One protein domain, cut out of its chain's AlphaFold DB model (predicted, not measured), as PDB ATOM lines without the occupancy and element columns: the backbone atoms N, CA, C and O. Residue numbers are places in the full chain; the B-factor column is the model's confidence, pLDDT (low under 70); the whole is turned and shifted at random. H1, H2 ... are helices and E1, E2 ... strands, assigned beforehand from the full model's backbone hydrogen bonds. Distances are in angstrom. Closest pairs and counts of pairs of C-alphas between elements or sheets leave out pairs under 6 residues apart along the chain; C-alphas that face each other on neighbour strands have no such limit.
ATOM      1  N   PHE A 800     -26.754  22.027   6.749       87.31
ATOM      2  CA  PHE A 800     -27.098  20.703   6.249       87.31
ATOM      3  C   PHE A 800     -28.556  20.416   6.532       87.31
ATOM      4  O   PHE A 800     -29.022  20.538   7.660       87.31
ATOM      5  N   LYS A 801     -29.281  20.040   5.482       83.56
ATOM      6  CA  LYS A 801     -30.689  19.676   5.572       83.56
ATOM      7  C   LYS A 801     -30.812  18.167   5.546       83.56
ATOM      8  O   LYS A 801     -30.471  17.544   4.545       83.56
ATOM      9  N   SER A 802     -31.335  17.611   6.625       82.06
ATOM     10  CA  SER A 802     -31.629  16.194   6.783       82.06
ATOM     11  C   SER A 802     -33.119  15.980   7.024       82.06
ATOM     12  O   SER A 802     -33.851  16.885   7.439       82.06
ATOM     13  N   TYR A 803     -33.601  14.772   6.745       83.12
ATOM     14  CA  TYR A 803     -34.977  14.390   7.057       83.12
ATOM     15  C   TYR A 803     -35.000  13.634   8.380       83.12
ATOM     16  O   TYR A 803     -34.794  12.422   8.404       83.12
ATOM     17  N   ALA A 804     -35.274  14.330   9.480       85.44
ATOM     18  CA  ALA A 804     -35.443  13.690  10.777       85.44
ATOM     19  C   ALA A 804     -36.708  12.820  10.771       85.44
ATOM     20  O   ALA A 804     -37.792  13.284  10.398       85.44
ATOM     21  N   LYS A 805     -36.565  11.556  11.182       87.19
ATOM     22  CA  LYS A 805     -37.671  10.598  11.316       87.19
ATOM     23  C   LYS A 805     -38.011  10.441  12.789       87.19
ATOM     24  O   LYS A 805     -37.585   9.499  13.457       87.19
ATOM     25  N   GLU A 806     -38.781  11.393  13.294       93.31
ATOM     26  CA  GLU A 806     -39.228  11.398  14.679       93.31
ATOM     27  C   GLU A 806     -40.295  10.324  14.906       93.31
ATOM     28  O   GLU A 806     -41.159  10.090  14.059       93.31
ATOM     29  N   LEU A 807     -40.295   9.714  16.090       95.38
ATOM     30  CA  LEU A 807     -41.369   8.822  16.516       95.38
ATOM     31  C   LEU A 807     -42.222   9.511  17.585       95.38
ATOM     32  O   LEU A 807     -41.746   9.806  18.684       95.38
ATOM     33  N   GLY A 808     -43.500   9.730  17.274       95.81
ATOM     34  CA  GLY A 808     -44.507  10.233  18.201       95.81
ATOM     35  C   GLY A 808     -45.486   9.142  18.637       95.81
ATOM     36  O   GLY A 808     -46.052   8.428  17.812       95.81
ATOM     37  N   LEU A 809     -45.707   9.040  19.943       96.12
ATOM     38  CA  LEU A 809     -46.693   8.174  20.578       96.12
ATOM     39  C   LEU A 809     -47.876   9.020  21.040       96.12
ATOM     40  O   LEU A 809     -47.711   9.883  21.900       96.12
ATOM     41  N   PHE A 810     -49.053   8.770  20.481       95.62
ATOM     42  CA  PHE A 810     -50.256   9.550  20.757       95.62
ATOM     43  C   PHE A 810     -51.276   8.691  21.497       95.62
ATOM     44  O   PHE A 810     -51.656   7.620  21.020       95.62
ATOM     45  N   ALA A 811     -51.690   9.138  22.679       94.38
ATOM     46  CA  ALA A 811     -52.701   8.486  23.499       94.38
ATOM     47  C   ALA A 811     -54.118   8.948  23.125       94.38
ATOM     48  O   ALA A 811     -54.311   9.918  22.394       94.38
ATOM     49  N   GLN A 812     -55.129   8.264  23.663       95.25
ATOM     50  CA  GLN A 812     -56.532   8.629  23.480       95.25
ATOM     51  C   GLN A 812     -56.795  10.122  23.753       95.25
ATOM     52  O   GLN A 812     -56.509  10.632  24.838       95.25
ATOM     53  N   GLY A 813     -57.420  10.786  22.779       94.62
ATOM     54  CA  GLY A 813     -57.774  12.204  22.824       94.62
ATOM     55  C   GLY A 813     -56.686  13.144  22.301       94.62
ATOM     56  O   GLY A 813     -56.957  14.334  22.155       94.62
ATOM     57  N   GLU A 814     -55.489  12.642  21.996       95.31
ATOM     58  CA  GLU A 814     -54.433  13.423  21.357       95.31
ATOM     59  C   GLU A 814     -54.578  13.400  19.830       95.31
ATOM     60  O   GLU A 814     -55.115  12.456  19.239       95.31
ATOM     61  N   SER A 815     -54.088  14.456  19.183       95.69
ATOM     62  CA  SER A 815     -54.109  14.588  17.730       95.69
ATOM     63  C   SER A 815     -52.831  15.227  17.196       95.69
ATOM     64  O   SER A 815     -52.100  15.918  17.910       95.69
ATOM     65  N   ILE A 816     -52.560  14.972  15.918       96.38
ATOM     66  CA  ILE A 816     -51.490  15.606  15.151       96.38
ATOM     67  C   ILE A 816     -52.007  16.001  13.771       96.38
ATOM     68  O   ILE A 816     -52.710  15.238  13.108       96.38
ATOM     69  N   ASP A 817     -51.642  17.200  13.332       95.62
ATOM     70  CA  ASP A 817     -51.975  17.733  12.013       95.62
ATOM     71  C   ASP A 817     -50.719  18.320  11.361       95.62
ATOM     72  O   ASP A 817     -49.973  19.071  12.005       95.62
ATOM     73  N   LEU A 818     -50.497  17.988  10.083       91.50
ATOM     74  CA  LEU A 818     -49.340  18.433   9.299       91.50
ATOM     75  C   LEU A 818     -49.154  19.954   9.345       91.50
ATOM     76  O   LEU A 818     -48.032  20.432   9.490       91.50
ATOM     77  N   LYS A 819     -50.243  20.730   9.266       88.12
ATOM     78  CA  LYS A 819     -50.181  22.199   9.235       88.12
ATOM     79  C   LYS A 819     -49.736  22.782  10.567       88.12
ATOM     80  O   LYS A 819     -49.073  23.810  10.586       88.12
ATOM     81  N   THR A 820     -50.133  22.155  11.670       87.44
ATOM     82  CA  THR A 820     -49.825  22.649  13.023       87.44
ATOM     83  C   THR A 820     -48.455  22.215  13.531       87.44
ATOM     84  O   THR A 820     -47.954  22.803  14.483       87.44
ATOM     85  N   THR A 821     -47.856  21.187  12.925       84.00
ATOM     86  CA  THR A 821     -46.627  20.552  13.428       84.00
ATOM     87  C   THR A 821     -45.390  20.805  12.578       84.00
ATOM     88  O   THR A 821     -44.333  20.261  12.912       84.00
ATOM     89  N   GLU A 822     -45.529  21.601  11.510       88.94
ATOM     90  CA  GLU A 822     -44.473  21.913  10.530       88.94
ATOM     91  C   GLU A 822     -43.769  20.652   9.992       88.94
ATOM     92  O   GLU A 822     -42.594  20.660   9.635       88.94
ATOM     93  N   ALA A 823     -44.496  19.534   9.950       90.31
ATOM     94  CA  ALA A 823     -43.999  18.267   9.441       90.31
ATOM     95  C   ALA A 823     -44.190  18.177   7.922       90.31
ATOM     96  O   ALA A 823     -45.131  18.737   7.358       90.31
ATOM     97  N   LEU A 824     -43.305  17.437   7.258       88.62
ATOM     98  CA  LEU A 824     -43.377  17.169   5.821       88.62
ATOM     99  C   LEU A 824     -44.331  16.017   5.511       88.62
ATOM    100  O   LEU A 824     -45.061  16.051   4.521       88.62
ATOM    101  N   SER A 825     -44.328  14.991   6.359       93.19
ATOM    102  CA  SER A 825     -45.216  13.843   6.229       93.19
ATOM    103  C   SER A 825     -45.513  13.218   7.589       93.19
ATOM    104  O   SER A 825     -44.719  13.301   8.531       93.19
ATOM    105  N   LEU A 826     -46.685  12.590   7.673       95.50
ATOM    106  CA  LEU A 826     -47.081  11.728   8.778       95.50
ATOM    107  C   LEU A 826     -47.242  10.318   8.231       95.50
ATOM    108  O   LEU A 826     -47.900  10.113   7.208       95.50
ATOM    109  N   ARG A 827     -46.687   9.338   8.935       94.94
ATOM    110  CA  ARG A 827     -46.870   7.928   8.611       94.94
ATOM    111  C   ARG A 827     -47.285   7.169   9.856       94.94
ATOM    112  O   ARG A 827     -46.550   7.086  10.832       94.94
ATOM    113  N   ILE A 828     -48.474   6.585   9.809       96.00
ATOM    114  CA  ILE A 828     -48.967   5.725  10.883       96.00
ATOM    115  C   ILE A 828     -48.202   4.404  10.816       96.00
ATOM    116  O   ILE A 828     -48.097   3.798   9.747       96.00
ATOM    117  N   LEU A 829     -47.650   3.970  11.947       93.94
ATOM    118  CA  LEU A 829     -46.870   2.743  12.041       93.94
ATOM    119  C   LEU A 829     -47.725   1.604  12.618       93.94
ATOM    120  O   LEU A 829     -48.422   1.810  13.613       93.94
ATOM    121  N   PRO A 830     -47.663   0.388  12.041       90.88
ATOM    122  CA  PRO A 830     -48.404  -0.758  12.568       90.88
ATOM    123  C   PRO A 830     -47.823  -1.264  13.893       90.88
ATOM    124  O   PRO A 830     -48.555  -1.773  14.738       90.88
ATOM    125  N   THR A 831     -46.502  -1.150  14.050       93.06
ATOM    126  CA  THR A 831     -45.717  -1.539  15.225       93.06
ATOM    127  C   THR A 831     -44.519  -0.596  15.353       93.06
ATOM    128  O   THR A 831     -44.229   0.192  14.452       93.06
ATOM    129  N   LEU A 832     -43.769  -0.716  16.448       94.12
ATOM    130  CA  LEU A 832     -42.502  -0.003  16.629       94.12
ATOM    131  C   LEU A 832     -41.309  -0.639  15.905       94.12
ATOM    132  O   LEU A 832     -40.194  -0.140  16.036       94.12
ATOM    133  N   GLU A1068     -54.689  -2.367  16.547       86.38
ATOM    134  CA  GLU A1068     -56.119  -2.324  16.870       86.38
ATOM    135  C   GLU A1068     -56.611  -0.946  17.330       86.38
ATOM    136  O   GLU A1068     -57.821  -0.741  17.412       86.38
ATOM    137  N   ALA A1069     -55.716   0.016  17.596       92.25
ATOM    138  CA  ALA A1069     -56.130   1.363  17.992       92.25
ATOM    139  C   ALA A1069     -57.044   2.005  16.926       92.25
ATOM    140  O   ALA A1069     -56.833   1.840  15.718       92.25
ATOM    141  N   ARG A1070     -58.072   2.736  17.380       96.69
ATOM    142  CA  ARG A1070     -59.030   3.434  16.507       96.69
ATOM    143  C   ARG A1070     -58.590   4.868  16.305       96.69
ATOM    144  O   ARG A1070     -58.399   5.618  17.262       96.69
ATOM    145  N   LEU A1071     -58.469   5.242  15.042       97.44
ATOM    146  CA  LEU A1071     -57.974   6.528  14.588       97.44
ATOM    147  C   LEU A1071     -59.032   7.229  13.749       97.44
ATOM    148  O   LEU A1071     -59.802   6.584  13.040       97.44
ATOM    149  N   ARG A1072     -59.004   8.557  13.748       97.88
ATOM    150  CA  ARG A1072     -59.596   9.359  12.684       97.88
ATOM    151  C   ARG A1072     -58.471   9.908  11.816       97.88
ATOM    152  O   ARG A1072     -57.755  10.804  12.243       97.88
ATOM    153  N   VAL A1073     -58.310   9.366  10.615       97.12
ATOM    154  CA  VAL A1073     -57.274   9.763   9.654       97.12
ATOM    155  C   VAL A1073     -57.925  10.602   8.567       97.12
ATOM    156  O   VAL A1073     -58.868  10.150   7.922       97.12
ATOM    157  N   ASN A1074     -57.472  11.844   8.385       96.88
ATOM    158  CA  ASN A1074     -58.068  12.794   7.433       96.88
ATOM    159  C   ASN A1074     -59.594  12.969   7.609       96.88
ATOM    160  O   ASN A1074     -60.323  13.188   6.645       96.88
ATOM    161  N   GLY A1075     -60.093  12.854   8.843       96.06
ATOM    162  CA  GLY A1075     -61.527  12.926   9.148       96.06
ATOM    163  C   GLY A1075     -62.282  11.594   9.048       96.06
ATOM    164  O   GLY A1075     -63.403  11.514   9.548       96.06
ATOM    165  N   GLN A1076     -61.681  10.539   8.490       97.44
ATOM    166  CA  GLN A1076     -62.295   9.218   8.383       97.44
ATOM    167  C   GLN A1076     -61.858   8.296   9.518       97.44
ATOM    168  O   GLN A1076     -60.672   8.127   9.790       97.44
ATOM    169  N   GLU A1077     -62.827   7.664  10.172       97.50
ATOM    170  CA  GLU A1077     -62.545   6.690  11.217       97.50
ATOM    171  C   GLU A1077     -62.086   5.345  10.638       97.50
ATOM    172  O   GLU A1077     -62.711   4.803   9.724       97.50
ATOM    173  N   MET A1078     -60.999   4.797  11.179       97.31
ATOM    174  CA  MET A1078     -60.436   3.504  10.801       97.31
ATOM    175  C   MET A1078     -59.528   2.944  11.908       97.31
ATOM    176  O   MET A1078     -59.211   3.629  12.876       97.31
ATOM    177  N   THR A1079     -59.092   1.693  11.784       95.94
ATOM    178  CA  THR A1079     -58.077   1.113  12.683       95.94
ATOM    179  C   THR A1079     -56.664   1.464  12.214       95.94
ATOM    180  O   THR A1079     -56.466   1.763  11.036       95.94
ATOM    181  N   VAL A1080     -55.656   1.355  13.090       94.44
ATOM    182  CA  VAL A1080     -54.231   1.468  12.705       94.44
ATOM    183  C   VAL A1080     -53.907   0.553  11.521       94.44
ATOM    184  O   VAL A1080     -53.299   0.998  10.552       94.44
ATOM    185  N   LYS A1081     -54.360  -0.710  11.543       93.38
ATOM    186  CA  LYS A1081     -54.125  -1.655  10.441       93.38
ATOM    187  C   LYS A1081     -54.659  -1.136   9.102       93.38
ATOM    188  O   LYS A1081     -53.933  -1.170   8.112       93.38
ATOM    189  N   ALA A1082     -55.890  -0.626   9.071       94.00
ATOM    190  CA  ALA A1082     -56.460  -0.037   7.860       94.00
ATOM    191  C   ALA A1082     -55.705   1.238   7.439       94.00
ATOM    192  O   ALA A1082     -55.401   1.413   6.263       94.00
ATOM    193  N   ALA A1083     -55.322   2.077   8.403       93.75
ATOM    194  CA  ALA A1083     -54.574   3.303   8.151       93.75
ATOM    195  C   ALA A1083     -53.172   3.053   7.570       93.75
ATOM    196  O   ALA A1083     -52.703   3.817   6.735       93.75
ATOM    197  N   THR A1084     -52.502   1.965   7.955       91.50
ATOM    198  CA  THR A1084     -51.174   1.612   7.411       91.50
ATOM    199  C   THR A1084     -51.212   1.150   5.952       91.50
ATOM    200  O   THR A1084     -50.185   1.155   5.281       91.50
ATOM    201  N   GLN A1085     -52.390   0.760   5.458       92.12
ATOM    202  CA  GLN A1085     -52.633   0.375   4.063       92.12
ATOM    203  C   GLN A1085     -53.214   1.532   3.233       92.12
ATOM    204  O   GLN A1085     -53.501   1.365   2.045       92.12
ATOM    205  N   TRP A1086     -53.402   2.696   3.860       91.44
ATOM    206  CA  TRP A1086     -54.000   3.872   3.254       91.44
ATOM    207  C   TRP A1086     -53.070   4.470   2.192       91.44
ATOM    208  O   TRP A1086     -51.896   4.721   2.457       91.44
ATOM    209  N   GLN A1087     -53.590   4.681   0.983       88.12
ATOM    210  CA  GLN A1087     -52.793   5.138  -0.163       88.12
ATOM    211  C   GLN A1087     -52.729   6.664  -0.285       88.12
ATOM    212  O   GLN A1087     -51.840   7.190  -0.950       88.12
ATOM    213  N   GLU A1088     -53.666   7.396   0.325       92.31
ATOM    214  CA  GLU A1088     -53.623   8.859   0.269       92.31
ATOM    215  C   GLU A1088     -52.636   9.429   1.306       92.31
ATOM    216  O   GLU A1088     -52.443   8.847   2.373       92.31
ATOM    217  N   PRO A1089     -52.044  10.609   1.067       91.06
ATOM    218  CA  PRO A1089     -51.214  11.269   2.070       91.06
ATOM    219  C   PRO A1089     -51.983  11.548   3.373       91.06
ATOM    220  O   PRO A1089     -53.063  12.154   3.362       91.06
ATOM    221  N   VAL A1090     -51.414  11.147   4.512       95.38
ATOM    222  CA  VAL A1090     -51.976  11.412   5.844       95.38
ATOM    223  C   VAL A1090     -51.700  12.864   6.237       95.38
ATOM    224  O   VAL A1090     -50.550  13.265   6.388       95.38
ATOM    225  N   LYS A1091     -52.763  13.655   6.401       96.25
ATOM    226  CA  LYS A1091     -52.725  15.081   6.761       96.25
ATOM    227  C   LYS A1091     -53.001  15.322   8.236       96.25
ATOM    228  O   LYS A1091     -52.401  16.221   8.818       96.25
ATOM    229  N   SER A1092     -53.890  14.530   8.827       97.00
ATOM    230  CA  SER A1092     -54.221  14.602  10.246       97.00
ATOM    231  C   SER A1092     -54.576  13.236  10.816       97.00
ATOM    232  O   SER A1092     -55.099  12.370  10.106       97.00
ATOM    233  N   VAL A1093     -54.287  13.056  12.103       97.44
ATOM    234  CA  VAL A1093     -54.606  11.850  12.872       97.44
ATOM    235  C   VAL A1093     -55.150  12.259  14.239       97.44
ATOM    236  O   VAL A1093     -54.440  12.908  15.004       97.44
ATOM    237  N   ASP A1094     -56.377  11.843  14.564       97.56
ATOM    238  CA  ASP A1094     -56.912  11.864  15.934       97.56
ATOM    239  C   ASP A1094     -56.904  10.445  16.509       97.56
ATOM    240  O   ASP A1094     -57.406   9.515  15.868       97.56
ATOM    241  N   VAL A1095     -56.408  10.262  17.732       97.19
ATOM    242  CA  VAL A1095     -56.468   8.964  18.416       97.19
ATOM    243  C   VAL A1095     -57.756   8.878  19.230       97.19
ATOM    244  O   VAL A1095     -57.922   9.560  20.242       97.19
ATOM    245  N   LEU A1096     -58.693   8.035  18.793       97.06
ATOM    246  CA  LEU A1096     -60.001   7.877  19.437       97.06
ATOM    247  C   LEU A1096     -59.959   6.863  20.584       97.06
ATOM    248  O   LEU A1096     -60.639   7.040  21.595       97.06
ATOM    249  N   GLU A1097     -59.164   5.805  20.420       95.62
ATOM    250  CA  GLU A1097     -59.015   4.706  21.373       95.62
ATOM    251  C   GLU A1097     -57.638   4.046  21.207       95.62
ATOM    252  O   GLU A1097     -57.200   3.815  20.080       95.62
ATOM    253  N   GLY A1098     -56.970   3.717  22.318       94.50
ATOM    254  CA  GLY A1098     -55.642   3.089  22.325       94.50
ATOM    255  C   GLY A1098     -54.473   4.081  22.248       94.50
ATOM    256  O   GLY A1098     -54.610   5.250  22.619       94.50
ATOM    257  N   VAL A1099     -53.309   3.588  21.809       95.38
ATOM    258  CA  VAL A1099     -52.096   4.383  21.557       95.38
ATOM    259  C   VAL A1099     -51.657   4.167  20.112       95.38
ATOM    260  O   VAL A1099     -51.540   3.028  19.662       95.38
ATOM    261  N   ALA A1100     -51.391   5.254  19.392       96.25
ATOM    262  CA  ALA A1100     -50.911   5.220  18.016       96.25
ATOM    263  C   ALA A1100     -49.437   5.629  17.940       96.25
ATOM    264  O   ALA A1100     -49.041   6.635  18.528       96.25
ATOM    265  N   ALA A1101     -48.640   4.874  17.182       96.62
ATOM    266  CA  ALA A1101     -47.294   5.277  16.796       96.62
ATOM    267  C   ALA A1101     -47.339   5.964  15.428       96.62
ATOM    268  O   ALA A1101     -47.867   5.411  14.459       96.62
ATOM    269  N   ILE A1102     -46.792   7.169  15.357       96.25
ATOM    270  CA  ILE A1102     -46.765   7.988  14.150       96.25
ATOM    271  C   ILE A1102     -45.319   8.415  13.917       96.25
ATOM    272  O   ILE A1102     -44.714   9.066  14.767       96.25
ATOM    273  N   GLU A1103     -44.769   8.029  12.771       94.81
ATOM    274  CA  GLU A1103     -43.523   8.577  12.249       94.81
ATOM    275  C   GLU A1103     -43.816   9.967  11.677       94.81
ATOM    276  O   GLU A1103     -44.714  10.142  10.847       94.81
ATOM    277  N   ILE A1104     -43.083  10.959  12.165       94.25
ATOM    278  CA  ILE A1104     -43.209  12.360  11.786       94.25
ATOM    279  C   ILE A1104     -41.918  12.711  11.060       94.25
ATOM    280  O   ILE A1104     -40.848  12.735  11.664       94.25
ATOM    281  N   THR A1105     -42.009  12.960   9.756       90.44
ATOM    282  CA  THR A1105     -40.837  13.387   8.987       90.44
ATOM    283  C   THR A1105     -40.746  14.902   9.025       90.44
ATOM    284  O   THR A1105     -41.683  15.586   8.604       90.44
ATOM    285  N   ARG A1106     -39.619  15.433   9.498       90.50
ATOM    286  CA  ARG A1106     -39.326  16.869   9.504       90.50
ATOM    287  C   ARG A1106     -38.064  17.177   8.725       90.50
ATOM    288  O   ARG A1106     -37.168  16.346   8.633       90.50
ATOM    289  N   LEU A1107     -38.002  18.390   8.190       86.00
ATOM    290  CA  LEU A1107     -36.747  18.947   7.716       86.00
ATOM    291  C   LEU A1107     -35.976  19.450   8.937       86.00
ATOM    292  O   LEU A1107     -36.424  20.388   9.594       86.00
ATOM    293  N   GLN A1108     -34.857  18.812   9.250       86.31
ATOM    294  CA  GLN A1108     -33.912  19.297  10.243       86.31
ATOM    295  C   GLN A1108     -32.804  20.048   9.508       86.31
ATOM    296  O   GLN A1108     -32.257  19.549   8.529       86.31
ATOM    297  N   GLU A1109     -32.502  21.261   9.960       87.94
ATOM    298  CA  GLU A1109     -31.379  22.046   9.458       87.94
ATOM    299  C   GLU A1109     -30.321  22.121  10.562       87.94
ATOM    300  O   GLU A1109     -30.584  22.645  11.644       87.94
ATOM    301  N   GLU A1110     -29.150  21.541  10.313       87.94
ATOM    302  CA  GLU A1110     -27.963  21.712  11.152       87.94
ATOM    303  C   GLU A1110     -27.188  22.925  10.635       87.94
ATOM    304  O   GLU A1110     -26.758  22.913   9.484       87.94
ATOM    305  N   ASP A1111     -27.014  23.956  11.468       91.06
ATOM    306  CA  ASP A1111     -26.294  25.191  11.131       91.06
ATOM    307  C   ASP A1111     -25.032  25.333  11.996       91.06
ATOM    308  O   ASP A1111     -25.087  25.692  13.174       91.06
ATOM    309  N   TRP A1112     -23.868  25.081  11.398       91.31
ATOM    310  CA  TRP A1112     -22.560  25.173  12.050       91.31
ATOM    311  C   TRP A1112     -22.116  26.605  12.360       91.31
ATOM    312  O   TRP A1112     -21.044  26.798  12.930       91.31
TER     313      TRP A1112
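AT A GLANCE: This is residues 800 to 832 and 1068 to 1112 of the 1233 residues of a protein of Beggiatoa sp. PS (UniProt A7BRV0). Two twisted sheets partly face to face make a small sandwich, and the paired strands E1 and E7 run on from it as a long two-stranded arm, residues 800 to 804 beside 1106 to 1112, which makes much of the length. The short helix H2 packs on both sheets, over E4 and E3. The 78 printed residues, mostly strand by class, hold seven named strands and two named helices, in the order E1 E2 H1 E3 E4 E5 H2 E6 E7; the sheets E2 - E6 - E4 - E5 and E1 - E7 - E3 are antiparallel. The whole is compact, with a radius of gyration of the C-alphas of 12.8 A and spans of 43 by 21 by 21 A.

HOW THE PARTS SIT: In the larger sheet, only just strongly twisted at up to 4.0 A off its plane, E2 (815 to 817) pairs with E6 (1092 to 1097), N 816 to O 1093 being 2.9 A. E6 pairs with E4 (1070 to 1073), N 1072 to O 1094 2.8 A, and E4 forms a hairpin with E5 (1076 to 1079), N 1071 to O 1078 2.8 A. In the other sheet, only just strongly twisted at up to 4.2 A, E7 (1099 to 1111) pairs with E1 (800 to 811), N 806 to O 1104 3.0 A, and with E3 (825 to 829), N 827 to O 1103 2.9 A. The facing parts of this sandwich, two sheets face to face, are 9.3 A centre to centre, their strands at 35 degrees. H2 (1080 to 1084) is on both sheets, 9.2 A over the larger, over E4, and 8.3 A over the other, over E3; the closest C-alphas of H2 and E3 are those of Thr 1084 and Ile 828, 5.8 A apart. E5, H2 and E6 form a split strand-helix-strand unit, two strands that run the same way with E4 between them, its crossover right-handed. H1 (818 to 821) only grazes the sheet E1 E7 E3. In H2 the O i to N i+4 pair is within hydrogen-bond range; H1 is too short for one.

IN THESE COORDINATES: E1 begins at C-alpha 800 (-27.098, 20.703, 6.249) and is 33.2 A long; E7 is 34.7 A long and ends at C-alpha 1111 (-26.294, 25.191, 11.131). E6 is 15.6 A long.

THE WHOLE: The C-alphas farthest apart, of Glu 1077 and Trp 1112, are 44.1 A apart. Residues 833 to 1067 are not printed; C-alphas 832 and 1068 are 13.8 A apart across the cut, in the link E3 to E4. Of the links printed whole, none is long. No printed residue is under 70 in pLDDT.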